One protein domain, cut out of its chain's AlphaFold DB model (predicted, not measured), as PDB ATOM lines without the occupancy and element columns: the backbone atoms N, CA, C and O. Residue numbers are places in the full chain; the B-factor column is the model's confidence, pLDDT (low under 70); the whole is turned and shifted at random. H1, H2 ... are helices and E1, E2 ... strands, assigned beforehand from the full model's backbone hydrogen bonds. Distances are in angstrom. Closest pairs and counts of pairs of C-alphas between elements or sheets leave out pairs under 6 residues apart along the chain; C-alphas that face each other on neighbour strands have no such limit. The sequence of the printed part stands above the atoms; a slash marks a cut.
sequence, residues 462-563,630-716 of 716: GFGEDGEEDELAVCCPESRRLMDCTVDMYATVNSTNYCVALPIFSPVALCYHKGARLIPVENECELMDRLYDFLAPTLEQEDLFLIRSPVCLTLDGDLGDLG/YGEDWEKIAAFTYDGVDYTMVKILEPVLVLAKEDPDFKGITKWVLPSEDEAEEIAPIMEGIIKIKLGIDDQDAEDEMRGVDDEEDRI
ATOM      1  N   GLY A 462     -30.070  68.687  27.219       68.94
ATOM      2  CA  GLY A 462     -30.276  70.130  27.230       68.94
ATOM      3  C   GLY A 462     -31.665  70.465  26.698       68.94
ATOM      4  O   GLY A 462     -32.167  69.792  25.802       68.94
ATOM      5  N   PHE A 463     -32.282  71.503  27.248       67.56
ATOM      6  CA  PHE A 463     -33.548  72.046  26.762       67.56
ATOM      7  C   PHE A 463     -33.278  73.428  26.174       67.56
ATOM      8  O   PHE A 463     -32.411  74.131  26.702       67.56
ATOM      9  N   GLY A 464     -33.994  73.806  25.113       59.81
ATOM     10  CA  GLY A 464     -33.970  75.194  24.643       59.81
ATOM     11  C   GLY A 464     -34.388  76.133  25.781       59.81
ATOM     12  O   GLY A 464     -35.322  75.820  26.523       59.81
ATOM     13  N   GLU A 465     -33.664  77.236  25.986       51.97
ATOM     14  CA  GLU A 465     -34.059  78.252  26.968       51.97
ATOM     15  C   GLU A 465     -35.252  79.053  26.425       51.97
ATOM     16  O   GLU A 465     -35.268  79.427  25.252       51.97
ATOM     17  N   ASP A 466     -36.241  79.348  27.279       44.09
ATOM     18  CA  ASP A 466     -37.400  80.176  26.928       44.09
ATOM     19  C   ASP A 466     -36.940  81.565  26.420       44.09
ATOM     20  O   ASP A 466     -36.706  82.485  27.210       44.09
ATOM     21  N   GLY A 467     -36.812  81.727  25.098       42.72
ATOM     22  CA  GLY A 467     -36.508  83.002  24.435       42.72
ATOM     23  C   GLY A 467     -35.249  83.060  23.556       42.72
ATOM     24  O   GLY A 467     -35.054  84.094  22.916       42.72
ATOM     25  N   GLU A 468     -34.428  82.006  23.480       44.44
ATOM     26  CA  GLU A 468     -33.422  81.820  22.414       44.44
ATOM     27  C   GLU A 468     -33.841  80.608  21.566       44.44
ATOM     28  O   GLU A 468     -33.646  79.460  21.956       44.44
ATOM     29  N   GLU A 469     -34.485  80.860  20.424       55.16
ATOM     30  CA  GLU A 469     -34.866  79.810  19.472       55.16
ATOM     31  C   GLU A 469     -33.614  79.377  18.694       55.16
ATOM     32  O   GLU A 469     -33.185  80.044  17.752       55.16
ATOM     33  N   ASP A 470     -32.986  78.276  19.118       69.56
ATOM     34  CA  ASP A 470     -31.936  77.625  18.335       69.56
ATOM     35  C   ASP A 470     -32.569  77.048  17.056       69.56
ATOM     36  O   ASP A 470     -33.219  75.999  17.070       69.56
ATOM     37  N   GLU A 471     -32.397  77.754  15.939       82.25
ATOM     38  CA  GLU A 471     -32.807  77.304  14.607       82.25
ATOM     39  C   GLU A 471     -31.733  76.399  13.984       82.25
ATOM     40  O   GLU A 471     -30.534  76.703  13.992       82.25
ATOM     41  N   LEU A 472     -32.154  75.284  13.388       84.19
ATOM     42  CA  LEU A 472     -31.294  74.431  12.574       84.19
ATOM     43  C   LEU A 472     -32.027  73.905  11.345       84.19
ATOM     44  O   LEU A 472     -33.248  73.799  11.329       84.19
ATOM     45  N   ALA A 473     -31.261  73.515  10.330       84.38
ATOM     46  CA  ALA A 473     -31.781  72.760   9.198       84.38
ATOM     47  C   ALA A 473     -31.533  71.262   9.418       84.38
ATOM     48  O   ALA A 473     -30.398  70.866   9.703       84.38
ATOM     49  N   VAL A 474     -32.560  70.432   9.242       84.81
ATOM     50  CA  VAL A 474     -32.484  68.963   9.227       84.81
ATOM     51  C   VAL A 474     -32.496  68.474   7.782       84.81
ATOM     52  O   VAL A 474     -33.323  68.911   6.985       84.81
ATOM     53  N   CYS A 475     -31.597  67.555   7.429       84.06
ATOM     54  CA  CYS A 475     -31.532  66.965   6.090       84.06
ATOM     55  C   CYS A 475     -31.935  65.488   6.090       84.06
ATOM     56  O   CYS A 475     -31.497  64.722   6.943       84.06
ATOM     57  N   CYS A 476     -32.701  65.052   5.092       83.75
ATOM     58  CA  CYS A 476     -32.845  63.624   4.801       83.75
ATOM     59  C   CYS A 476     -31.633  63.143   3.981       83.75
ATOM     60  O   CYS A 476     -31.398  63.679   2.890       83.75
ATOM     61  N   PRO A 477     -30.849  62.156   4.454       79.31
ATOM     62  CA  PRO A 477     -29.713  61.621   3.702       79.31
ATOM     63  C   PRO A 477     -30.085  61.070   2.318       79.31
ATOM     64  O   PRO A 477     -29.319  61.254   1.363       79.31
ATOM     65  N   GLU A 478     -31.250  60.425   2.214       78.81
ATOM     66  CA  GLU A 478     -31.750  59.735   1.024       78.81
ATOM     67  C   GLU A 478     -32.287  60.723  -0.015       78.81
ATOM     68  O   GLU A 478     -31.784  60.777  -1.139       78.81
ATOM     69  N   SER A 479     -33.276  61.539   0.363       77.31
ATOM     70  CA  SER A 479     -33.948  62.471  -0.552       77.31
ATOM     71  C   SER A 479     -33.204  63.796  -0.724       77.31
ATOM     72  O   SER A 479     -33.515  64.564  -1.633       77.31
ATOM     73  N   ARG A 480     -32.216  64.085   0.140       80.12
ATOM     74  CA  ARG A 480     -31.475  65.360   0.216       80.12
ATOM     75  C   ARG A 480     -32.352  66.591   0.469       80.12
ATOM     76  O   ARG A 480     -31.851  67.711   0.368       80.12
ATOM     77  N   ARG A 481     -33.626  66.401   0.828       82.56
ATOM     78  CA  ARG A 481     -34.538  67.480   1.225       82.56
ATOM     79  C   ARG A 481     -34.092  68.083   2.557       82.56
ATOM     80  O   ARG A 481     -33.427  67.417   3.357       82.56
ATOM     81  N   LEU A 482     -34.449  69.343   2.771       83.62
ATOM     82  CA  LEU A 482     -34.132  70.111   3.973       83.62
ATOM     83  C   LEU A 482     -35.423  70.559   4.655       83.62
ATOM     84  O   LEU A 482     -36.414  70.818   3.978       83.62
ATOM     85  N   MET A 483     -35.391  70.642   5.981       84.25
ATOM     86  CA  MET A 483     -36.435  71.243   6.805       84.25
ATOM     87  C   MET A 483     -35.781  72.215   7.773       84.25
ATOM     88  O   MET A 483     -34.865  71.811   8.489       84.25
ATOM     89  N   ASP A 484     -36.258  73.451   7.829       85.31
ATOM     90  CA  ASP A 484     -35.855  74.372   8.886       85.31
ATOM     91  C   ASP A 484     -36.706  74.115  10.132       85.31
ATOM     92  O   ASP A 484     -37.930  73.941  10.055       85.31
ATOM     93  N   CYS A 485     -36.050  74.021  11.284       86.06
ATOM     94  CA  CYS A 485     -36.672  73.638  12.539       86.06
ATOM     95  C   CYS A 485     -36.152  74.475  13.710       86.06
ATOM     96  O   CYS A 485     -34.969  74.807  13.772       86.06
ATOM     97  N   THR A 486     -37.020  74.727  14.688       86.12
ATOM     98  CA  THR A 486     -36.639  75.219  16.019       86.12
ATOM     99  C   THR A 486     -36.393  74.040  16.948       86.12
ATOM    100  O   THR A 486     -37.218  73.124  17.014       86.12
ATOM    101  N   VAL A 487     -35.286  74.038  17.686       83.19
ATOM    102  CA  VAL A 487     -34.958  72.926  18.586       83.19
ATOM    103  C   VAL A 487     -35.718  73.019  19.904       83.19
ATOM    104  O   VAL A 487     -35.654  74.024  20.603       83.19
ATOM    105  N   ASP A 488     -36.382  71.926  20.283       81.50
ATOM    106  CA  ASP A 488     -37.052  71.793  21.580       81.50
ATOM    107  C   ASP A 488     -36.131  71.166  22.647       81.50
ATOM    108  O   ASP A 488     -36.147  71.553  23.825       81.50
ATOM    109  N   MET A 489     -35.307  70.188  22.248       81.31
ATOM    110  CA  MET A 489     -34.341  69.541  23.140       81.31
ATOM    111  C   MET A 489     -33.152  68.908  22.414       81.31
ATOM    112  O   MET A 489     -33.253  68.482  21.264       81.31
ATOM    113  N   TYR A 490     -32.050  68.762  23.151       82.81
ATOM    114  CA  TYR A 490     -30.854  68.015  22.770       82.81
ATOM    115  C   TYR A 490     -30.621  66.856  23.733       82.81
ATOM    116  O   TYR A 490     -30.746  67.017  24.947       82.81
ATOM    117  N   ALA A 491     -30.184  65.717  23.214       83.75
ATOM    118  CA  ALA A 491     -29.779  64.577  24.020       83.75
ATOM    119  C   ALA A 491     -28.573  63.872  23.395       83.75
ATOM    120  O   ALA A 491     -28.561  63.565  22.207       83.75
ATOM    121  N   THR A 492     -27.553  63.581  24.198       83.50
ATOM    122  CA  THR A 492     -26.390  62.801  23.764       83.50
ATOM    123  C   THR A 492     -26.570  61.353  24.192       83.50
ATOM    124  O   THR A 492     -26.448  61.041  25.378       83.50
ATOM    125  N   VAL A 493     -26.809  60.458  23.236       83.06
ATOM    126  CA  VAL A 493     -26.980  59.017  23.470       83.06
ATOM    127  C   VAL A 493     -25.811  58.277  22.830       83.06
ATOM    128  O   VAL A 493     -25.508  58.485  21.660       83.06
ATOM    129  N   ASN A 494     -25.105  57.438  23.593       81.38
ATOM    130  CA  ASN A 494     -23.989  56.620  23.091       81.38
ATOM    131  C   ASN A 494     -22.891  57.407  22.331       81.38
ATOM    132  O   ASN A 494     -22.281  56.894  21.397       81.38
ATOM    133  N   SER A 495     -22.571  58.629  22.779       80.50
ATOM    134  CA  SER A 495     -21.616  59.573  22.144       80.50
ATOM    135  C   SER A 495     -22.083  60.217  20.831       80.50
ATOM    136  O   SER A 495     -21.293  60.907  20.186       80.50
ATOM    137  N   THR A 496     -23.348  60.036  20.465       84.38
ATOM    138  CA  THR A 496     -24.000  60.688  19.327       84.38
ATOM    139  C   THR A 496     -24.970  61.743  19.847       84.38
ATOM    140  O   THR A 496     -25.730  61.482  20.780       84.38
ATOM    141  N   ASN A 497     -24.951  62.942  19.263       87.94
ATOM    142  CA  ASN A 497     -25.897  63.994  19.623       87.94
ATOM    143  C   ASN A 497     -27.170  63.860  18.790       87.94
ATOM    144  O   ASN A 497     -27.110  63.799  17.565       87.94
ATOM    145  N   TYR A 498     -28.310  63.856  19.463       88.31
ATOM    146  CA  TYR A 498     -29.637  63.918  18.872       88.31
ATOM    147  C   TYR A 498     -30.316  65.210  19.305       88.31
ATOM    148  O   TYR A 498     -30.019  65.764  20.369       88.31
ATOM    149  N   CYS A 499     -31.253  65.675  18.497       86.38
ATOM    150  CA  CYS A 499     -32.178  66.724  18.875       86.38
ATOM    151  C   CYS A 499     -33.596  66.359  18.452       86.38
ATOM    152  O   CYS A 499     -33.800  65.689  17.438       86.38
ATOM    153  N   VAL A 500     -34.565  66.840  19.223       85.19
ATOM    154  CA  VAL A 500     -35.963  66.886  18.799       85.19
ATOM    155  C   VAL A 500     -36.292  68.331  18.481       85.19
ATOM    156  O   VAL A 500     -36.053  69.228  19.293       85.19
ATOM    157  N   ALA A 501     -36.783  68.546  17.268       84.25
ATOM    158  CA  ALA A 501     -37.051  69.859  16.714       84.25
ATOM    159  C   ALA A 501     -38.473  69.931  16.145       84.25
ATOM    160  O   ALA A 501     -39.093  68.909  15.852       84.25
ATOM    161  N   LEU A 502     -38.983  71.149  16.008       81.94
ATOM    162  CA  LEU A 502     -40.301  71.460  15.465       81.94
ATOM    163  C   LEU A 502     -40.125  72.197  14.131       81.94
ATOM    164  O   LEU A 502     -39.295  73.106  14.077       81.94
ATOM    165  N   PRO A 503     -40.871  71.850  13.069       84.31
ATOM    166  CA  PRO A 503     -40.827  72.584  11.809       84.31
ATOM    167  C   PRO A 503     -41.174  74.065  12.013       84.31
ATOM    168  O   PRO A 503     -42.138  74.377  12.710       84.31
ATOM    169  N   ILE A 504     -40.417  74.969  11.380       84.12
ATOM    170  CA  ILE A 504     -40.716  76.416  11.406       84.12
ATOM    171  C   ILE A 504     -42.021  76.708  10.652       84.12
ATOM    172  O   ILE A 504     -42.860  77.491  11.099       84.12
ATOM    173  N   PHE A 505     -42.194  76.067   9.498       85.12
ATOM    174  CA  PHE A 505     -43.358  76.228   8.632       85.12
ATOM    175  C   PHE A 505     -44.492  75.278   9.028       85.12
ATOM    176  O   PHE A 505     -44.253  74.193   9.561       85.12
ATOM    177  N   SER A 506     -45.739  75.665   8.738       84.94
ATOM    178  CA  SER A 506     -46.924  74.921   9.188       84.94
ATOM    179  C   SER A 506     -46.965  73.517   8.572       84.94
ATOM    180  O   SER A 506     -47.017  73.417   7.346       84.94
ATOM    181  N   PRO A 507     -46.998  72.432   9.370       83.88
ATOM    182  CA  PRO A 507     -47.133  71.080   8.838       83.88
ATOM    183  C   PRO A 507     -48.513  70.852   8.214       83.88
ATOM    184  O   PRO A 507     -49.548  71.133   8.827       83.88
ATOM    185  N   VAL A 508     -48.528  70.316   6.995       86.81
ATOM    186  CA  VAL A 508     -49.746  70.017   6.238       86.81
ATOM    187  C   VAL A 508     -49.718  68.591   5.694       86.81
ATOM    188  O   VAL A 508     -48.659  67.990   5.511       86.81
ATOM    189  N   ALA A 509     -50.898  68.041   5.427       84.00
ATOM    190  CA  ALA A 509     -51.068  66.757   4.759       84.00
ATOM    191  C   ALA A 509     -52.061  66.891   3.604       84.00
ATOM    192  O   ALA A 509     -53.042  67.630   3.699       84.00
ATOM    193  N   LEU A 510     -51.813  66.160   2.517       82.19
ATOM    194  CA  LEU A 510     -52.801  65.940   1.462       82.19
ATOM    195  C   LEU A 510     -53.511  64.629   1.751       82.19
ATOM    196  O   LEU A 510     -52.852  63.620   1.976       82.19
ATOM    197  N   CYS A 511     -54.835  64.638   1.737       81.25
ATOM    198  CA  CYS A 511     -55.652  63.481   2.068       81.25
ATOM    199  C   CYS A 511     -56.685  63.236   0.973       81.25
ATOM    200  O   CYS A 511     -57.245  64.198   0.472       81.25
ATOM    201  N   TYR A 512     -57.002  61.988   0.641       77.00
ATOM    202  CA  TYR A 512     -58.134  61.660  -0.235       77.00
ATOM    203  C   TYR A 512     -59.308  61.086   0.559       77.00
ATOM    204  O   TYR A 512     -59.140  60.561   1.667       77.00
ATOM    205  N   HIS A 513     -60.514  61.182   0.000       63.69
ATOM    206  CA  HIS A 513     -61.728  60.671   0.641       63.69
ATOM    207  C   HIS A 513     -62.002  59.212   0.265       63.69
ATOM    208  O   HIS A 513     -62.155  58.867  -0.904       63.69
ATOM    209  N   LYS A 514     -62.165  58.347   1.272       58.81
ATOM    210  CA  LYS A 514     -62.720  56.993   1.126       58.81
ATOM    211  C   LYS A 514     -63.994  56.884   1.964       58.81
ATOM    212  O   LYS A 514     -63.971  56.552   3.153       58.81
ATOM    213  N   GLY A 515     -65.131  57.198   1.345       62.44
ATOM    214  CA  GLY A 515     -66.424  57.269   2.029       62.44
ATOM    215  C   GLY A 515     -66.473  58.440   3.013       62.44
ATOM    216  O   GLY A 515     -66.472  59.587   2.598       62.44
ATOM    217  N   ALA A 516     -66.526  58.150   4.316       47.16
ATOM    218  CA  ALA A 516     -66.511  59.166   5.379       47.16
ATOM    219  C   ALA A 516     -65.136  59.310   6.065       47.16
ATOM    220  O   ALA A 516     -65.057  59.862   7.160       47.16
ATOM    221  N   ARG A 517     -64.069  58.739   5.486       49.03
ATOM    222  CA  ARG A 517     -62.706  58.768   6.042       49.03
ATOM    223  C   ARG A 517     -61.775  59.562   5.127       49.03
ATOM    224  O   ARG A 517     -61.795  59.347   3.918       49.03
ATOM    225  N   LEU A 518     -60.944  60.411   5.728       62.66
ATOM    226  CA  LEU A 518     -59.801  61.058   5.083       62.66
ATOM    227  C   LEU A 518     -58.568  60.176   5.271       62.66
ATOM    228  O   LEU A 518     -58.284  59.757   6.391       62.66
ATOM    229  N   ILE A 519     -57.869  59.879   4.179       75.19
ATOM    230  CA  ILE A 519     -56.654  59.061   4.184       75.19
ATOM    231  C   ILE A 519     -55.492  59.929   3.688       75.19
ATOM    232  O   ILE A 519     -55.582  60.422   2.563       75.19
ATOM    233  N   PRO A 520     -54.428  60.139   4.485       77.19
ATOM    234  CA  PRO A 520     -53.276  60.928   4.074       77.19
ATOM    235  C   PRO A 520     -52.487  60.217   2.973       77.19
ATOM    236  O   PRO A 520     -52.264  59.009   3.025       77.19
ATOM    237  N   VAL A 521     -52.039  60.989   1.991       78.88
ATOM    238  CA  VAL A 521     -51.107  60.560   0.951       78.88
ATOM    239  C   VAL A 521     -49.703  60.549   1.548       78.88
ATOM    240  O   VAL A 521     -49.287  61.491   2.227       78.88
ATOM    241  N   GLU A 522     -48.962  59.474   1.315       76.69
ATOM    242  CA  GLU A 522     -47.587  59.343   1.791       76.69
ATOM    243  C   GLU A 522     -46.654  60.368   1.132       76.69
ATOM    244  O   GLU A 522     -46.723  60.612  -0.065       76.69
ATOM    245  N   ASN A 523     -45.745  60.962   1.910       78.69
ATOM    246  CA  ASN A 523     -44.894  62.067   1.446       78.69
ATOM    247  C   ASN A 523     -43.847  61.659   0.384       78.69
ATOM    248  O   ASN A 523     -43.326  62.513  -0.332       78.69
ATOM    249  N   GLU A 524     -43.519  60.366   0.297       74.25
ATOM    250  CA  GLU A 524     -42.469  59.823  -0.581       74.25
ATOM    251  C   GLU A 524     -43.018  58.864  -1.654       74.25
ATOM    252  O   GLU A 524     -42.299  57.993  -2.139       74.25
ATOM    253  N   CYS A 525     -44.291  59.007  -2.034       75.88
ATOM    254  CA  CYS A 525     -44.888  58.222  -3.115       75.88
ATOM    255  C   CYS A 525     -45.021  59.028  -4.421       75.88
ATOM    256  O   CYS A 525     -45.145  60.254  -4.409       75.88
ATOM    257  N   GLU A 526     -45.078  58.332  -5.562       77.94
ATOM    258  CA  GLU A 526     -45.218  58.969  -6.885       77.94
ATOM    259  C   GLU A 526     -46.501  59.801  -7.023       77.94
ATOM    260  O   GLU A 526     -46.541  60.791  -7.754       77.94
ATOM    261  N   LEU A 527     -47.573  59.412  -6.323       79.31
ATOM    262  CA  LEU A 527     -48.814  60.184  -6.309       79.31
ATOM    263  C   LEU A 527     -48.585  61.561  -5.685       79.31
ATOM    264  O   LEU A 527     -49.055  62.561  -6.222       79.31
ATOM    265  N   MET A 528     -47.826  61.626  -4.590       83.25
ATOM    266  CA  MET A 528     -47.472  62.900  -3.985       83.25
ATOM    267  C   MET A 528     -46.673  63.757  -4.969       83.25
ATOM    268  O   MET A 528     -46.787  64.979  -4.911       83.25
ATOM    269  N   ASP A 529     -45.817  63.170  -5.824       83.12
ATOM    270  CA  ASP A 529     -44.975  63.924  -6.784       83.12
ATOM    271  C   ASP A 529     -45.859  64.692  -7.752       83.12
ATOM    272  O   ASP A 529     -45.759  65.912  -7.866       83.12
ATOM    273  N   ARG A 530     -46.831  63.982  -8.320       81.00
ATOM    274  CA  ARG A 530     -47.833  64.558  -9.211       81.00
ATOM    275  C   ARG A 530     -48.697  65.612  -8.518       81.00
ATOM    276  O   ARG A 530     -48.903  66.689  -9.069       81.00
ATOM    277  N   LEU A 531     -49.170  65.328  -7.302       82.62
ATOM    278  CA  LEU A 531     -49.981  66.272  -6.525       82.62
ATOM    279  C   LEU A 531     -49.202  67.539  -6.157       82.62
ATOM    280  O   LEU A 531     -49.757  68.634  -6.179       82.62
ATOM    281  N   TYR A 532     -47.919  67.411  -5.826       84.69
ATOM    282  CA  TYR A 532     -47.071  68.550  -5.497       84.69
ATOM    283  C   TYR A 532     -46.809  69.431  -6.719       84.69
ATOM    284  O   TYR A 532     -46.999  70.641  -6.630       84.69
ATOM    285  N   ASP A 533     -46.435  68.832  -7.854       83.31
ATOM    286  CA  ASP A 533     -46.197  69.561  -9.108       83.31
ATOM    287  C   ASP A 533     -47.453  70.306  -9.585       83.31
ATOM    288  O   ASP A 533     -47.365  71.376 -10.187       83.31
ATOM    289  N   PHE A 534     -48.626  69.765  -9.262       80.69
ATOM    290  CA  PHE A 534     -49.924  70.372  -9.528       80.69
ATOM    291  C   PHE A 534     -50.283  71.513  -8.557       80.69
ATOM    292  O   PHE A 534     -50.759  72.568  -8.980       80.69
ATOM    293  N   LEU A 535     -50.052  71.338  -7.251       81.94
ATOM    294  CA  LEU A 535     -50.471  72.305  -6.231       81.94
ATOM    295  C   LEU A 535     -49.485  73.448  -6.008       81.94
ATOM    296  O   LEU A 535     -49.920  74.577  -5.784       81.94
ATOM    297  N   ALA A 536     -48.179  73.176  -6.024       82.12
ATOM    298  CA  ALA A 536     -47.166  74.159  -5.646       82.12
ATOM    299  C   ALA A 536     -47.255  75.456  -6.480       82.12
ATOM    300  O   ALA A 536     -47.325  76.524  -5.873       82.12
ATOM    301  N   PRO A 537     -47.390  75.416  -7.824       78.88
ATOM    302  CA  PRO A 537     -47.530  76.635  -8.625       78.88
ATOM    303  C   PRO A 537     -48.821  77.413  -8.341       78.88
ATOM    304  O   PRO A 537     -48.868  78.626  -8.533       78.88
ATOM    305  N   THR A 538     -49.881  76.712  -7.930       73.31
ATOM    306  CA  THR A 538     -51.190  77.303  -7.621       73.31
ATOM    307  C   THR A 538     -51.139  78.038  -6.289       73.31
ATOM    308  O   THR A 538     -51.580  79.179  -6.193       73.31
ATOM    309  N   LEU A 539     -50.532  77.419  -5.278       76.81
ATOM    310  CA  LEU A 539     -50.345  78.027  -3.963       76.81
ATOM    311  C   LEU A 539     -49.429  79.258  -4.040       76.81
ATOM    312  O   LEU A 539     -49.730  80.278  -3.420       76.81
ATOM    313  N   GLU A 540     -48.390  79.224  -4.881       77.25
ATOM    314  CA  GLU A 540     -47.478  80.362  -5.067       77.25
ATOM    315  C   GLU A 540     -48.182  81.627  -5.594       77.25
ATOM    316  O   GLU A 540     -47.734  82.743  -5.322       77.25
ATOM    317  N   GLN A 541     -49.293  81.491  -6.329       72.69
ATOM    318  CA  GLN A 541     -50.074  82.643  -6.808       72.69
ATOM    319  C   GLN A 541     -50.769  83.398  -5.670       72.69
ATOM    320  O   GLN A 541     -50.981  84.607  -5.782       72.69
ATOM    321  N   GLU A 542     -51.070  82.696  -4.580       66.38
ATOM    322  CA  GLU A 542     -51.703  83.223  -3.371       66.38
ATOM    323  C   GLU A 542     -50.677  83.538  -2.265       66.38
ATOM    324  O   GLU A 542     -51.052  83.723  -1.111       66.38
ATOM    325  N   ASP A 543     -49.384  83.640  -2.611       73.88
ATOM    326  CA  ASP A 543     -48.276  83.903  -1.671       73.88
ATOM    327  C   ASP A 543     -48.102  82.789  -0.612       73.88
ATOM    328  O   ASP A 543     -47.629  83.032   0.500       73.88
ATOM    329  N   LEU A 544     -48.489  81.555  -0.966       81.44
ATOM    330  CA  LEU A 544     -48.282  80.341  -0.177       81.44
ATOM    331  C   LEU A 544     -47.251  79.434  -0.855       81.44
ATOM    332  O   LEU A 544     -47.419  79.015  -1.996       81.44
ATOM    333  N   PHE A 545     -46.203  79.049  -0.139       83.62
ATOM    334  CA  PHE A 545     -45.144  78.199  -0.674       83.62
ATOM    335  C   PHE A 545     -45.245  76.808  -0.058       83.62
ATOM    336  O   PHE A 545     -44.969  76.602   1.127       83.62
ATOM    337  N   LEU A 546     -45.664  75.836  -0.871       89.44
ATOM    338  CA  LEU A 546     -45.692  74.436  -0.464       89.44
ATOM    339  C   LEU A 546     -44.284  73.854  -0.561       89.44
ATOM    340  O   LEU A 546     -43.678  73.818  -1.631       89.44
ATOM    341  N   ILE A 547     -43.770  73.351   0.553       86.88
ATOM    342  CA  ILE A 547     -42.414  72.826   0.661       86.88
ATOM    343  C   ILE A 547     -42.485  71.333   0.962       86.88
ATOM    344  O   ILE A 547     -43.100  70.887   1.933       86.88
ATOM    345  N   ARG A 548     -41.805  70.553   0.120       85.25
ATOM    346  CA  ARG A 548     -41.539  69.135   0.362       85.25
ATOM    347  C   ARG A 548     -40.406  68.972   1.347       85.25
ATOM    348  O   ARG A 548     -39.237  68.876   0.971       85.25
ATOM    349  N   SER A 549     -40.777  68.927   2.613       83.12
ATOM    350  CA  SER A 549     -39.825  68.678   3.675       83.12
ATOM    351  C   SER A 549     -39.645  67.162   3.901       83.12
ATOM    352  O   SER A 549     -40.502  66.365   3.520       83.12
ATOM    353  N   PRO A 550     -38.513  66.733   4.488       76.62
ATOM    354  CA  PRO A 550     -38.187  65.342   4.808       76.62
ATOM    355  C   PRO A 550     -39.280  64.490   5.473       76.62
ATOM    356  O   PRO A 550     -39.424  63.323   5.135       76.62
ATOM    357  N   VAL A 551     -40.015  65.046   6.441       76.06
ATOM    358  CA  VAL A 551     -40.949  64.273   7.289       76.06
ATOM    359  C   VAL A 551     -42.402  64.441   6.846       76.06
ATOM    360  O   VAL A 551     -43.175  63.485   6.844       76.06
ATOM    361  N   CYS A 552     -42.777  65.655   6.458       81.25
ATOM    362  CA  CYS A 552     -44.122  66.020   6.033       81.25
ATOM    363  C   CYS A 552     -44.056  67.148   5.000       81.25
ATOM    364  O   CYS A 552     -42.996  67.739   4.776       81.25
ATOM    365  N   LEU A 553     -45.196  67.472   4.394       86.38
ATOM    366  CA  LEU A 553     -45.329  68.731   3.678       86.38
ATOM    367  C   LEU A 553     -45.397  69.872   4.690       86.38
ATOM    368  O   LEU A 553     -46.025  69.759   5.743       86.38
ATOM    369  N   THR A 554     -44.775  70.989   4.354       86.94
ATOM    370  CA  THR A 554     -44.843  72.208   5.154       86.94
ATOM    371  C   THR A 554     -45.258  73.372   4.276       86.94
ATOM    372  O   THR A 554     -44.836  73.453   3.125       86.94
ATOM    373  N   LEU A 555     -46.074  74.269   4.812       87.12
ATOM    374  CA  LEU A 555     -46.593  75.426   4.098       87.12
ATOM    375  C   LEU A 555     -46.046  76.709   4.728       87.12
ATOM    376  O   LEU A 555     -46.228  76.937   5.929       87.12
ATOM    377  N   ASP A 556     -45.373  77.515   3.912       83.25
ATOM    378  CA  ASP A 556     -44.904  78.859   4.259       83.25
ATOM    379  C   ASP A 556     -45.860  79.915   3.680       83.25
ATOM    380  O   ASP A 556     -46.356  79.755   2.566       83.25
ATOM    381  N   GLY A 557     -46.144  80.971   4.443       75.62
ATOM    382  CA  GLY A 557     -47.110  82.022   4.100       75.62
ATOM    383  C   GLY A 557     -48.206  82.248   5.154       75.62
ATOM    384  O   GLY A 557     -48.434  81.430   6.051       75.62
ATOM    385  N   ASP A 558     -48.874  83.404   5.079       62.38
ATOM    386  CA  ASP A 558     -49.931  83.786   6.024       62.38
ATOM    387  C   ASP A 558     -51.243  83.069   5.676       62.38
ATOM    388  O   ASP A 558     -51.972  83.461   4.769       62.38
ATOM    389  N   LEU A 559     -51.556  82.018   6.435       56.75
ATOM    390  CA  LEU A 559     -52.797  81.234   6.346       56.75
ATOM    391  C   LEU A 559     -54.072  82.021   6.739       56.75
ATOM    392  O   LEU A 559     -55.146  81.426   6.867       56.75
ATOM    393  N   GLY A 560     -53.962  83.333   6.980       44.38
ATOM    394  CA  GLY A 560     -55.040  84.222   7.403       44.38
ATOM    395  C   GLY A 560     -56.348  84.012   6.632       44.38
ATOM    396  O   GLY A 560     -56.443  84.291   5.442       44.38
ATOM    397  N   ASP A 561     -57.368  83.554   7.364       40.12
ATOM    398  CA  ASP A 561     -58.753  83.313   6.932       40.12
ATOM    399  C   ASP A 561     -58.985  82.205   5.874       40.12
ATOM    400  O   ASP A 561     -60.093  82.102   5.345       40.12
ATOM    401  N   LEU A 562     -58.033  81.297   5.618       39.78
ATOM    402  CA  LEU A 562     -58.308  80.098   4.794       39.78
ATOM    403  C   LEU A 562     -59.153  79.037   5.530       39.78
ATOM    404  O   LEU A 562     -59.791  78.200   4.897       39.78
ATOM    405  N   GLY A 563     -59.221  79.116   6.863       36.72
ATOM    406  CA  GLY A 563     -59.896  78.145   7.734       36.72
ATOM    407  C   GLY A 563     -61.417  78.284   7.892       36.72
ATOM    408  O   GLY A 563     -62.015  77.469   8.592       36.72
ATOM    409  N   TYR A 630     -53.497  60.223  13.353       37.59
ATOM    410  CA  TYR A 630     -53.911  61.630  13.323       37.59
ATOM    411  C   TYR A 630     -55.310  61.757  13.933       37.59
ATOM    412  O   TYR A 630     -56.309  61.444  13.284       37.59
ATOM    413  N   GLY A 631     -55.373  62.157  15.205       40.84
ATOM    414  CA  GLY A 631     -56.616  62.350  15.952       40.84
ATOM    415  C   GLY A 631     -57.568  63.383  15.332       40.84
ATOM    416  O   GLY A 631     -57.305  63.982  14.291       40.84
ATOM    417  N   GLU A 632     -58.705  63.604  15.996       42.16
ATOM    418  CA  GLU A 632     -59.838  64.454  15.574       42.16
ATOM    419  C   GLU A 632     -59.527  65.969  15.415       42.16
ATOM    420  O   GLU A 632     -60.450  66.771  15.280       42.16
ATOM    421  N   ASP A 633     -58.252  66.367  15.375       51.16
ATOM    422  CA  ASP A 633     -57.768  67.749  15.433       51.16
ATOM    423  C   ASP A 633     -56.959  68.123  14.172       51.16
ATOM    424  O   ASP A 633     -55.744  68.329  14.205       51.16
ATOM    425  N   TRP A 634     -57.627  68.236  13.025       61.16
ATOM    426  CA  TRP A 634     -57.053  68.817  11.804       61.16
ATOM    427  C   TRP A 634     -57.939  69.951  11.287       61.16
ATOM    428  O   TRP A 634     -59.158  69.943  11.457       61.16
ATOM    429  N   GLU A 635     -57.325  70.947  10.653       60.91
ATOM    430  CA  GLU A 635     -58.035  72.088  10.068       60.91
ATOM    431  C   GLU A 635     -58.007  71.974   8.542       60.91
ATOM    432  O   GLU A 635     -56.940  71.826   7.946       60.91
ATOM    433  N   LYS A 636     -59.173  72.011   7.887       62.84
ATOM    434  CA  LYS A 636     -59.246  72.017   6.419       62.84
ATOM    435  C   LYS A 636     -58.649  73.328   5.906       62.84
ATOM    436  O   LYS A 636     -59.160  74.389   6.239       62.84
ATOM    437  N   ILE A 637     -57.615  73.240   5.073       65.88
ATOM    438  CA  ILE A 637     -57.072  74.404   4.358       65.88
ATOM    439  C   ILE A 637     -57.763  74.531   3.002       65.88
ATOM    440  O   ILE A 637     -58.081  75.628   2.563       65.88
ATOM    441  N   ALA A 638     -57.964  73.395   2.331       68.00
ATOM    442  CA  ALA A 638     -58.354  73.370   0.933       68.00
ATOM    443  C   ALA A 638     -58.894  72.002   0.509       68.00
ATOM    444  O   ALA A 638     -58.522  70.984   1.086       68.00
ATOM    445  N   ALA A 639     -59.738  71.956  -0.519       70.56
ATOM    446  CA  ALA A 639     -60.142  70.720  -1.191       70.56
ATOM    447  C   ALA A 639     -60.054  70.892  -2.701       70.56
ATOM    448  O   ALA A 639     -60.268  71.993  -3.189       70.56
ATOM    449  N   PHE A 640     -59.718  69.820  -3.408       72.44
ATOM    450  CA  PHE A 640     -59.550  69.829  -4.851       72.44
ATOM    451  C   PHE A 640     -59.701  68.433  -5.446       72.44
ATOM    452  O   PHE A 640     -59.447  67.447  -4.765       72.44
ATOM    453  N   THR A 641     -60.025  68.350  -6.731       71.44
ATOM    454  CA  THR A 641     -60.104  67.079  -7.455       71.44
ATOM    455  C   THR A 641     -58.894  66.936  -8.372       71.44
ATOM    456  O   THR A 641     -58.555  67.858  -9.114       71.44
ATOM    457  N   TYR A 642     -58.228  65.785  -8.322       75.50
ATOM    458  CA  TYR A 642     -57.121  65.437  -9.213       75.50
ATOM    459  C   TYR A 642     -57.357  64.024  -9.745       75.50
ATOM    460  O   TYR A 642     -57.589  63.103  -8.964       75.50
ATOM    461  N   ASP A 643     -57.346  63.868 -11.070       75.88
ATOM    462  CA  ASP A 643     -57.588  62.586 -11.756       75.88
ATOM    463  C   ASP A 643     -58.902  61.890 -11.323       75.88
ATOM    464  O   ASP A 643     -58.968  60.690 -11.066       75.88
ATOM    465  N   GLY A 644     -59.970  62.683 -11.155       64.00
ATOM    466  CA  GLY A 644     -61.294  62.193 -10.747       64.00
ATOM    467  C   GLY A 644     -61.415  61.764  -9.278       64.00
ATOM    468  O   GLY A 644     -62.441  61.196  -8.901       64.00
ATOM    469  N   VAL A 645     -60.400  62.028  -8.448       66.12
ATOM    470  CA  VAL A 645     -60.396  61.737  -7.008       66.12
ATOM    471  C   VAL A 645     -60.362  63.036  -6.206       66.12
ATOM    472  O   VAL A 645     -59.556  63.924  -6.484       66.12
ATOM    473  N   ASP A 646     -61.212  63.127  -5.184       71.12
ATOM    474  CA  ASP A 646     -61.280  64.288  -4.297       71.12
ATOM    475  C   ASP A 646     -60.212  64.213  -3.204       71.12
ATOM    476  O   ASP A 646     -60.203  63.312  -2.353       71.12
ATOM    477  N   TYR A 647     -59.347  65.218  -3.204       78.25
ATOM    478  CA  TYR A 647     -58.314  65.464  -2.218       78.25
ATOM    479  C   TYR A 647     -58.662  66.662  -1.332       78.25
ATOM    480  O   TYR A 647     -59.454  67.547  -1.652       78.25
ATOM    481  N   THR A 648     -58.079  66.689  -0.146       75.25
ATOM    482  CA  THR A 648     -58.229  67.736   0.853       75.25
ATOM    483  C   THR A 648     -56.876  67.978   1.495       75.25
ATOM    484  O   THR A 648     -56.268  67.058   2.033       75.25
ATOM    485  N   MET A 649     -56.408  69.221   1.436       80.12
ATOM    486  CA  MET A 649     -55.240  69.668   2.173       80.12
ATOM    487  C   MET A 649     -55.668  70.084   3.577       80.12
ATOM    488  O   MET A 649     -56.575  70.906   3.751       80.12
ATOM    489  N   VAL A 650     -55.010  69.512   4.577       79.38
ATOM    490  CA  VAL A 650     -55.312  69.730   5.989       79.38
ATOM    491  C   VAL A 650     -54.075  70.212   6.731       79.38
ATOM    492  O   VAL A 650     -52.959  69.775   6.450       79.38
ATOM    493  N   LYS A 651     -54.274  71.104   7.697       79.50
ATOM    494  CA  LYS A 651     -53.263  71.498   8.670       79.50
ATOM    495  C   LYS A 651     -53.243  70.488   9.809       79.50
ATOM    496  O   LYS A 651     -54.295  70.179  10.376       79.50
ATOM    497  N   ILE A 652     -52.053  70.018  10.162       75.00
ATOM    498  CA  ILE A 652     -51.848  69.131  11.309       75.00
ATOM    499  C   ILE A 652     -51.756  70.025  12.554       75.00
ATOM    500  O   ILE A 652     -50.851  70.854  12.645       75.00
ATOM    501  N   LEU A 653     -52.725  69.925  13.475       69.00
ATOM    502  CA  LEU A 653     -52.745  70.763  14.687       69.00
ATOM    503  C   LEU A 653     -51.859  70.205  15.804       69.00
ATOM    504  O   LEU A 653     -51.413  70.961  16.669       69.00
ATOM    505  N   GLU A 654     -51.590  68.900  15.787       68.69
ATOM    506  CA  GLU A 654     -50.611  68.293  16.682       68.69
ATOM    507  C   GLU A 654     -49.180  68.676  16.260       68.69
ATOM    508  O   GLU A 654     -48.863  68.691  15.066       68.69
ATOM    509  N   PRO A 655     -48.294  69.000  17.219       70.44
ATOM    510  CA  PRO A 655     -46.921  69.362  16.905       70.44
ATOM    511  C   PRO A 655     -46.184  68.171  16.284       70.44
ATOM    512  O   PRO A 655     -46.024  67.125  16.911       70.44
ATOM    513  N   VAL A 656     -45.694  68.345  15.054       76.88
ATOM    514  CA  VAL A 656     -44.861  67.342  14.381       76.88
ATOM    515  C   VAL A 656     -43.458  67.391  14.975       76.88
ATOM    516  O   VAL A 656     -42.718  68.347  14.755       76.88
ATOM    517  N   LEU A 657     -43.089  66.359  15.733       82.38
ATOM    518  CA  LEU A 657     -41.759  66.226  16.321       82.38
ATOM    519  C   LEU A 657     -40.792  65.592  15.316       82.38
ATOM    520  O   LEU A 657     -41.017  64.485  14.830       82.38
ATOM    521  N   VAL A 658     -39.689  66.281  15.030       83.75
ATOM    522  CA  VAL A 658     -38.639  65.824  14.115       83.75
ATOM    523  C   VAL A 658     -37.427  65.383  14.922       83.75
ATOM    524  O   VAL A 658     -36.757  66.203  15.552       83.75
ATOM    525  N   LEU A 659     -37.130  64.083  14.893       87.38
ATOM    526  CA  LEU A 659     -35.901  63.532  15.457       87.38
ATOM    527  C   LEU A 659     -34.759  63.694  14.450       87.38
ATOM    528  O   LEU A 659     -34.820  63.158  13.345       87.38
ATOM    529  N   ALA A 660     -33.699  64.392  14.848       88.12
ATOM    530  CA  ALA A 660     -32.489  64.534  14.049       88.12
ATOM    531  C   ALA A 660     -31.249  64.116  14.841       88.12
ATOM    532  O   ALA A 660     -31.189  64.220  16.066       88.12
ATOM    533  N   LYS A 661     -30.245  63.643  14.114       90.88
ATOM    534  CA  LYS A 661     -28.951  63.189  14.608       90.88
ATOM    535  C   LYS A 661     -27.844  64.059  14.034       90.88
ATOM    536  O   LYS A 661     -27.874  64.425  12.863       90.88
ATOM    537  N   GLU A 662     -26.841  64.358  14.843       89.75
ATOM    538  CA  GLU A 662     -25.611  64.980  14.376       89.75
ATOM    539  C   GLU A 662     -24.727  63.928  13.688       89.75
ATOM    540  O   GLU A 662     -24.243  62.988  14.323       89.75
ATOM    541  N   ASP A 663     -24.495  64.105  12.391       87.00
ATOM    542  CA  ASP A 663     -23.509  63.367  11.608       87.00
ATOM    543  C   ASP A 663     -22.428  64.345  11.106       87.00
ATOM    544  O   ASP A 663     -22.615  65.037  10.096       87.00
ATOM    545  N   PRO A 664     -21.282  64.444  11.803       76.44
ATOM    546  CA  PRO A 664     -20.203  65.352  11.424       76.44
ATOM    547  C   PRO A 664     -19.481  64.940  10.131       76.44
ATOM    548  O   PRO A 664     -18.785  65.770   9.541       76.44
ATOM    549  N   ASP A 665     -19.630  63.689   9.685       77.62
ATOM    550  CA  ASP A 665     -19.010  63.177   8.461       77.62
ATOM    551  C   ASP A 665     -19.921  63.348   7.230       77.62
ATOM    552  O   ASP A 665     -19.473  63.182   6.083       77.62
ATOM    553  N   PHE A 666     -21.185  63.741   7.434       77.94
ATOM    554  CA  PHE A 666     -22.126  63.999   6.354       77.94
ATOM    555  C   PHE A 666     -21.688  65.202   5.508       77.94
ATOM    556  O   PHE A 666     -21.614  66.349   5.951       77.94
ATOM    557  N   LYS A 667     -21.429  64.954   4.219       72.38
ATOM    558  CA  LYS A 667     -21.094  65.995   3.232       72.38
ATOM    559  C   LYS A 667     -22.365  66.685   2.723       72.38
ATOM    560  O   LYS A 667     -22.712  66.553   1.546       72.38
ATOM    561  N   GLY A 668     -23.080  67.353   3.621       65.62
ATOM    562  CA  GLY A 668     -24.296  68.120   3.348       65.62
ATOM    563  C   GLY A 668     -24.170  69.593   3.729       65.62
ATOM    564  O   GLY A 668     -23.109  70.056   4.140       65.62
ATOM    565  N   ILE A 669     -25.266  70.338   3.565       68.12
ATOM    566  CA  ILE A 669     -25.360  71.758   3.956       68.12
ATOM    567  C   ILE A 669     -25.451  71.898   5.485       68.12
ATOM    568  O   ILE A 669     -24.984  72.883   6.051       68.12
ATOM    569  N   THR A 670     -26.003  70.883   6.149       80.56
ATOM    570  CA  THR A 670     -26.150  70.782   7.601       80.56
ATOM    571  C   THR A 670     -25.487  69.503   8.106       80.56
ATOM    572  O   THR A 670     -25.369  68.523   7.369       80.56
ATOM    573  N   LYS A 671     -25.055  69.533   9.368       83.06
ATOM    574  CA  LYS A 671     -24.566  68.371  10.122       83.06
ATOM    575  C   LYS A 671     -25.699  67.567  10.771       83.06
ATOM    576  O   LYS A 671     -25.438  66.515  11.332       83.06
ATOM    577  N   TRP A 672     -26.929  68.081  10.747       87.38
ATOM    578  CA  TRP A 672     -28.100  67.435  11.333       87.38
ATOM    579  C   TRP A 672     -28.869  66.674  10.261       87.38
ATOM    580  O   TRP A 672     -29.321  67.256   9.272       87.38
ATOM    581  N   VAL A 673     -29.006  65.369  10.455       88.50
ATOM    582  CA  VAL A 673     -29.628  64.452   9.503       88.50
ATOM    583  C   VAL A 673     -30.713  63.616  10.166       88.50
ATOM    584  O   VAL A 673     -30.657  63.369  11.370       88.50
ATOM    585  N   LEU A 674     -31.697  63.163   9.392       85.94
ATOM    586  CA  LEU A 674     -32.625  62.143   9.877       85.94
ATOM    587  C   LEU A 674     -31.856  60.840  10.172       85.94
ATOM    588  O   LEU A 674     -31.027  60.437   9.349       85.94
ATOM    589  N   PRO A 675     -32.084  60.194  11.333       85.56
ATOM    590  CA  PRO A 675     -31.515  58.880  11.613       85.56
ATOM    591  C   PRO A 675     -32.108  57.825  10.671       85.56
ATOM    592  O   PRO A 675     -33.219  57.984  10.165       85.56
ATOM    593  N   SER A 676     -31.381  56.725  10.456       81.25
ATOM    594  CA  SER A 676     -31.935  55.570   9.741       81.25
ATOM    595  C   SER A 676     -33.097  54.953  10.517       81.25
ATOM    596  O   SER A 676     -33.126  55.050  11.740       81.25
ATOM    597  N   GLU A 677     -33.986  54.243   9.827       74.12
ATOM    598  CA  GLU A 677     -35.158  53.575  10.409       74.12
ATOM    599  C   GLU A 677     -34.827  52.754  11.668       74.12
ATOM    600  O   GLU A 677     -35.345  53.041  12.743       74.12
ATOM    601  N   ASP A 678     -33.859  51.836  11.563       74.69
ATOM    602  CA  ASP A 678     -33.397  50.991  12.676       74.69
ATOM    603  C   ASP A 678     -32.884  51.809  13.879       74.69
ATOM    604  O   ASP A 678     -33.054  51.432  15.037       74.69
ATOM    605  N   GLU A 679     -32.246  52.948  13.605       78.69
ATOM    606  CA  GLU A 679     -31.697  53.836  14.635       78.69
ATOM    607  C   GLU A 679     -32.798  54.686  15.278       78.69
ATOM    608  O   GLU A 679     -32.765  54.945  16.482       78.69
ATOM    609  N   ALA A 680     -33.800  55.090  14.496       77.12
ATOM    610  CA  ALA A 680     -34.980  55.767  15.002       77.12
ATOM    611  C   ALA A 680     -35.770  54.854  15.950       77.12
ATOM    612  O   ALA A 680     -36.125  55.319  17.027       77.12
ATOM    613  N   GLU A 681     -35.977  53.569  15.620       75.81
ATOM    614  CA  GLU A 681     -36.658  52.603  16.510       75.81
ATOM    615  C   GLU A 681     -35.935  52.412  17.845       75.81
ATOM    616  O   GLU A 681     -36.572  52.280  18.891       75.81
ATOM    617  N   GLU A 682     -34.602  52.404  17.825       78.00
ATOM    618  CA  GLU A 682     -33.795  52.228  19.033       78.00
ATOM    619  C   GLU A 682     -33.854  53.462  19.946       78.00
ATOM    620  O   GLU A 682     -33.953  53.347  21.171       78.00
ATOM    621  N   ILE A 683     -33.808  54.657  19.353       78.44
ATOM    622  CA  ILE A 683     -33.724  55.931  20.080       78.44
ATOM    623  C   ILE A 683     -35.104  56.464  20.484       78.44
ATOM    624  O   ILE A 683     -35.234  57.131  21.513       78.44
ATOM    625  N   ALA A 684     -36.134  56.129  19.714       72.81
ATOM    626  CA  ALA A 684     -37.535  56.465  19.922       72.81
ATOM    627  C   ALA A 684     -38.003  56.409  21.393       72.81
ATOM    628  O   ALA A 684     -38.336  57.456  21.960       72.81
ATOM    629  N   PRO A 685     -37.974  55.239  22.063       75.38
ATOM    630  CA  PRO A 685     -38.483  55.104  23.427       75.38
ATOM    631  C   PRO A 685     -37.677  55.922  24.446       75.38
ATOM    632  O   PRO A 685     -38.217  56.359  25.463       75.38
ATOM    633  N   ILE A 686     -36.387  56.156  24.177       75.81
ATOM    634  CA  ILE A 686     -35.520  56.975  25.032       75.81
ATOM    635  C   ILE A 686     -35.967  58.439  24.954       75.81
ATOM    636  O   ILE A 686     -36.127  59.090  25.988       75.81
ATOM    637  N   MET A 687     -36.225  58.947  23.745       77.31
ATOM    638  CA  MET A 687     -36.685  60.323  23.533       77.31
ATOM    639  C   MET A 687     -38.093  60.549  24.089       77.31
ATOM    640  O   MET A 687     -38.328  61.560  24.747       77.31
ATOM    641  N   GLU A 688     -39.009  59.594  23.914       73.69
ATOM    642  CA  GLU A 688     -40.341  59.663  24.526       73.69
ATOM    643  C   GLU A 688     -40.280  59.730  26.050       73.69
ATOM    644  O   GLU A 688     -40.984  60.533  26.664       73.69
ATOM    645  N   GLY A 689     -39.420  58.916  26.674       67.75
ATOM    646  CA  GLY A 689     -39.198  58.960  28.117       67.75
ATOM    647  C   GLY A 689     -38.703  60.333  28.576       67.75
ATOM    648  O   GLY A 689     -39.210  60.883  29.556       67.75
ATOM    649  N   ILE A 690     -37.768  60.930  27.831       70.81
ATOM    650  CA  ILE A 690     -37.246  62.275  28.108       70.81
ATOM    651  C   ILE A 690     -38.363  63.328  28.019       70.81
ATOM    652  O   ILE A 690     -38.486  64.163  28.918       70.81
ATOM    653  N   ILE A 691     -39.204  63.264  26.983       71.06
ATOM    654  CA  ILE A 691     -40.330  64.189  26.772       71.06
ATOM    655  C   ILE A 691     -41.373  64.052  27.887       71.06
ATOM    656  O   ILE A 691     -41.791  65.058  28.460       71.06
ATOM    657  N   LYS A 692     -41.769  62.825  28.249       66.69
ATOM    658  CA  LYS A 692     -42.747  62.574  29.326       66.69
ATOM    659  C   LYS A 692     -42.291  63.167  30.655       66.69
ATOM    660  O   LYS A 692     -43.074  63.819  31.346       66.69
ATOM    661  N   ILE A 693     -41.007  63.014  30.975       66.31
ATOM    662  CA  ILE A 693     -40.431  63.581  32.195       66.31
ATOM    663  C   ILE A 693     -40.339  65.114  32.106       66.31
ATOM    664  O   ILE A 693     -40.668  65.781  33.088       66.31
ATOM    665  N   LYS A 694     -39.969  65.690  30.947       66.38
ATOM    666  CA  LYS A 694     -39.993  67.153  30.706       66.38
ATOM    667  C   LYS A 694     -41.390  67.734  30.953       66.38
ATOM    668  O   LYS A 694     -41.516  68.787  31.574       66.38
ATOM    669  N   LEU A 695     -42.431  67.028  30.513       65.19
ATOM    670  CA  LEU A 695     -43.834  67.418  30.676       65.19
ATOM    671  C   LEU A 695     -44.405  67.109  32.072       65.19
ATOM    672  O   LEU A 695     -45.517  67.531  32.382       65.19
ATOM    673  N   GLY A 696     -43.656  66.409  32.933       58.81
ATOM    674  CA  GLY A 696     -44.086  66.058  34.287       58.81
ATOM    675  C   GLY A 696     -45.212  65.021  34.338       58.81
ATOM    676  O   GLY A 696     -45.996  65.037  35.286       58.81
ATOM    677  N   ILE A 697     -45.302  64.153  33.328       60.59
ATOM    678  CA  ILE A 697     -46.298  63.077  33.239       60.59
ATOM    679  C   ILE A 697     -45.780  61.888  34.066       60.59
ATOM    680  O   ILE A 697     -44.741  61.319  33.738       60.59
ATOM    681  N   ASP A 698     -46.466  61.551  35.163       49.97
ATOM    682  CA  ASP A 698     -46.132  60.419  36.048       49.97
ATOM    683  C   ASP A 698     -46.830  59.150  35.510       49.97
ATOM    684  O   ASP A 698     -48.017  59.193  35.184       49.97
ATOM    685  N   ASP A 699     -46.144  58.001  35.474       47.50
ATOM    686  CA  ASP A 699     -46.694  56.721  34.963       47.50
ATOM    687  C   ASP A 699     -47.979  56.254  35.691       47.50
ATOM    688  O   ASP A 699     -48.689  55.368  35.215       47.50
ATOM    689  N   GLN A 700     -48.321  56.865  36.834       42.72
ATOM    690  CA  GLN A 700     -49.572  56.603  37.556       42.72
ATOM    691  C   GLN A 700     -50.822  57.020  36.769       42.72
ATOM    692  O   GLN A 700     -51.845  56.350  36.895       42.72
ATOM    693  N   ASP A 701     -50.746  58.062  35.937       40.41
ATOM    694  CA  ASP A 701     -51.892  58.506  35.133       40.41
ATOM    695  C   ASP A 701     -52.180  57.523  33.976       40.41
ATOM    696  O   ASP A 701     -53.336  57.308  33.615       40.41
ATOM    697  N   ALA A 702     -51.146  56.842  33.462       38.94
ATOM    698  CA  ALA A 702     -51.282  55.794  32.448       38.94
ATOM    699  C   ALA A 702     -51.792  54.460  33.033       38.94
ATOM    700  O   ALA A 702     -52.561  53.749  32.383       38.94
ATOM    701  N   GLU A 703     -51.412  54.119  34.274       39.25
ATOM    702  CA  GLU A 703     -51.979  52.963  34.988       39.25
ATOM    703  C   GLU A 703     -53.456  53.171  35.364       39.25
ATOM    704  O   GLU A 703     -54.220  52.204  35.362       39.25
ATOM    705  N   ASP A 704     -53.875  54.405  35.667       39.38
ATOM    706  CA  ASP A 704     -55.275  54.728  35.967       39.38
ATOM    707  C   ASP A 704     -56.156  54.751  34.697       39.38
ATOM    708  O   ASP A 704     -57.316  54.332  34.763       39.38
ATOM    709  N   GLU A 705     -55.614  55.132  33.531       38.38
ATOM    710  CA  GLU A 705     -56.299  54.968  32.236       38.38
ATOM    711  C   GLU A 705     -56.398  53.495  31.810       38.38
ATOM    712  O   GLU A 705     -57.480  53.057  31.419       38.38
ATOM    713  N   MET A 706     -55.337  52.689  31.967       36.06
ATOM    714  CA  MET A 706     -55.414  51.242  31.698       36.06
ATOM    715  C   MET A 706     -56.341  50.507  32.678       36.06
ATOM    716  O   MET A 706     -57.083  49.617  32.266       36.06
ATOM    717  N   ARG A 707     -56.402  50.923  33.953       35.25
ATOM    718  CA  ARG A 707     -57.415  50.419  34.902       35.25
ATOM    719  C   ARG A 707     -58.842  50.776  34.502       35.25
ATOM    720  O   ARG A 707     -59.752  50.000  34.780       35.25
ATOM    721  N   GLY A 708     -59.042  51.941  33.886       36.59
ATOM    722  CA  GLY A 708     -60.345  52.364  33.378       36.59
ATOM    723  C   GLY A 708     -60.856  51.483  32.237       36.59
ATOM    724  O   GLY A 708     -62.064  51.281  32.135       36.59
ATOM    725  N   VAL A 709     -59.947  50.920  31.433       40.09
ATOM    726  CA  VAL A 709     -60.266  50.008  30.321       40.09
ATOM    727  C   VAL A 709     -60.519  48.578  30.820       40.09
ATOM    728  O   VAL A 709     -61.481  47.942  30.387       40.09
ATOM    729  N   ASP A 710     -59.746  48.102  31.804       35.69
ATOM    730  CA  ASP A 710     -59.961  46.783  32.422       35.69
ATOM    731  C   ASP A 710     -61.310  46.696  33.176       35.69
ATOM    732  O   ASP A 710     -61.969  45.653  33.180       35.69
ATOM    733  N   ASP A 711     -61.772  47.803  33.775       36.31
ATOM    734  CA  ASP A 711     -63.065  47.869  34.479       36.31
ATOM    735  C   ASP A 711     -64.287  47.834  33.527       36.31
ATOM    736  O   ASP A 711     -65.420  47.605  33.982       36.31
ATOM    737  N   GLU A 712     -64.087  48.049  32.220       35.75
ATOM    738  CA  GLU A 712     -65.141  48.047  31.197       35.75
ATOM    739  C   GLU A 712     -65.272  46.680  30.489       35.75
ATOM    740  O   GLU A 712     -66.397  46.260  30.200       35.75
ATOM    741  N   GLU A 713     -64.188  45.897  30.354       36.53
ATOM    742  CA  GLU A 713     -64.255  44.485  29.909       36.53
ATOM    743  C   GLU A 713     -64.892  43.541  30.951       36.53
ATOM    744  O   GLU A 713     -65.484  42.518  30.591       36.53
ATOM    745  N   ASP A 714     -64.858  43.896  32.240       36.69
ATOM    746  CA  ASP A 714     -65.539  43.149  33.310       36.69
ATOM    747  C   ASP A 714     -67.031  43.534  33.480       36.69
ATOM    748  O   ASP A 714     -67.746  42.960  34.320       36.69
ATOM    749  N   ARG A 715     -67.536  44.486  32.673       40.97
ATOM    750  CA  ARG A 715     -68.941  44.944  32.657       40.97
ATOM    751  C   ARG A 715     -69.748  44.569  31.406       40.97
ATOM    752  O   ARG A 715     -70.872  45.067  31.278       40.97
ATOM    753  N   ILE A 716     -69.254  43.657  30.564       37.81
ATOM    754  CA  ILE A 716     -70.040  43.014  29.489       37.81
ATOM    755  C   ILE A 716     -70.422  41.581  29.865       37.81
ATOM    756  O   ILE A 716     -69.538  40.803  30.294       37.81
TER     757      ILE A 716
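AT A GLANCE: This is residues 462 to 563 and 630 to 716 of the 716 residues of an uncharacterized protein of Nannochloropsis salina CCMP1776 (UniProt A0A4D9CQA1). Two lobes stand side by side: in one, the strongly twisted sheet E4 E5 E6 E7 E8 E9 curls round helix H1, and in the other, the curled sheet E1 E2 E3 E10 has H2 across it. Strand E3 runs on into E4 from lobe to lobe, and residues 698 to 716, which include H3, stick out as a free arm. The printed part has 189 residues, with three named helices and ten named strands in the order E1 E2 E3 E4 E5 H1 E6 E7 E8 E9 E10 H2 H3, and its class is mixed, helices and strands. The first sheet is branched, the second runs E1 E2 E3 E10, and both are antiparallel. The whole is only just compact, close to loose, with a radius of gyration of the C-alphas of 19.3 A and spans of 58 by 49 by 34 A.

HOW THE PARTS SIT: In the branched sheet, E4, residues 506 to 514, has three antiparallel neighbours: E5, residues 517 to 520, and E7, residues 553 to 556, lie on one side of it, and E9, residues 645 to 652, on the other side. Within hydrogen-bond range are N 512 and O 519 in the hairpin of E4 and E5, 2.9 A, N 508 and O 553 to E7, 2.9 A, and N 511 and O 648 to E9, 2.8 A. E6, residues 545 to 548, forms a hairpin with E7, with N 547 and O 554 at 2.8 A. E8, residues 634 to 642, forms a hairpin with E9, with N 640 and O 647 at 2.9 A. H1, residues 526 to 541, is on this sheet; its closest C-alpha pair with E6 is Ala 536 and Leu 546, 5.4 A. In the other sheet, E1, residues 471 to 475, E2, residues 482 to 493, and E3, residues 496 to 503, form a meander, each strand the antiparallel neighbour of the one before; both hairpins have N to O pairs at 2.9 A, N 472 and O 485, and N 491 and O 498. E2 bends by 95 degrees at residue 486. E10, residues 658 to 662, is E3's antiparallel neighbour, with N 660 and O 499 at 2.9 A. H2, residues 677 to 694, is on this sheet at a height of 9.3 A and runs across the strands, at 76 degrees to E2 on the local plane; its closest C-alpha pair with E10 is Ala 680 and Leu 659, 7.8 A. H3, residues 699 to 713, touches no helix. O i to N i+4 pairs within range are 9 of 12 in H1, 12 of 14 in H2 and 10 of 11 in H3.

IN THESE COORDINATES: E4 measures 25.2 A, H2 24.9 A, H1 24.2 A and E2 23.5 A from first to last C-alpha. E1 begins at C-alpha 471 (-32.807, 77.304, 14.607), and H3 ends at C-alpha 713 (-64.255, 44.485, 29.909).

THE WHOLE: The two farthest C-alphas, those of Lys 667 and Ile 716, are 60.1 A apart. Residues 564 to 629 are cut out, with 18.4 A between C-alphas 563 and 630. The link E10 to H2 is long. Mean pLDDT of the printed part is 71.1, and of H3 39.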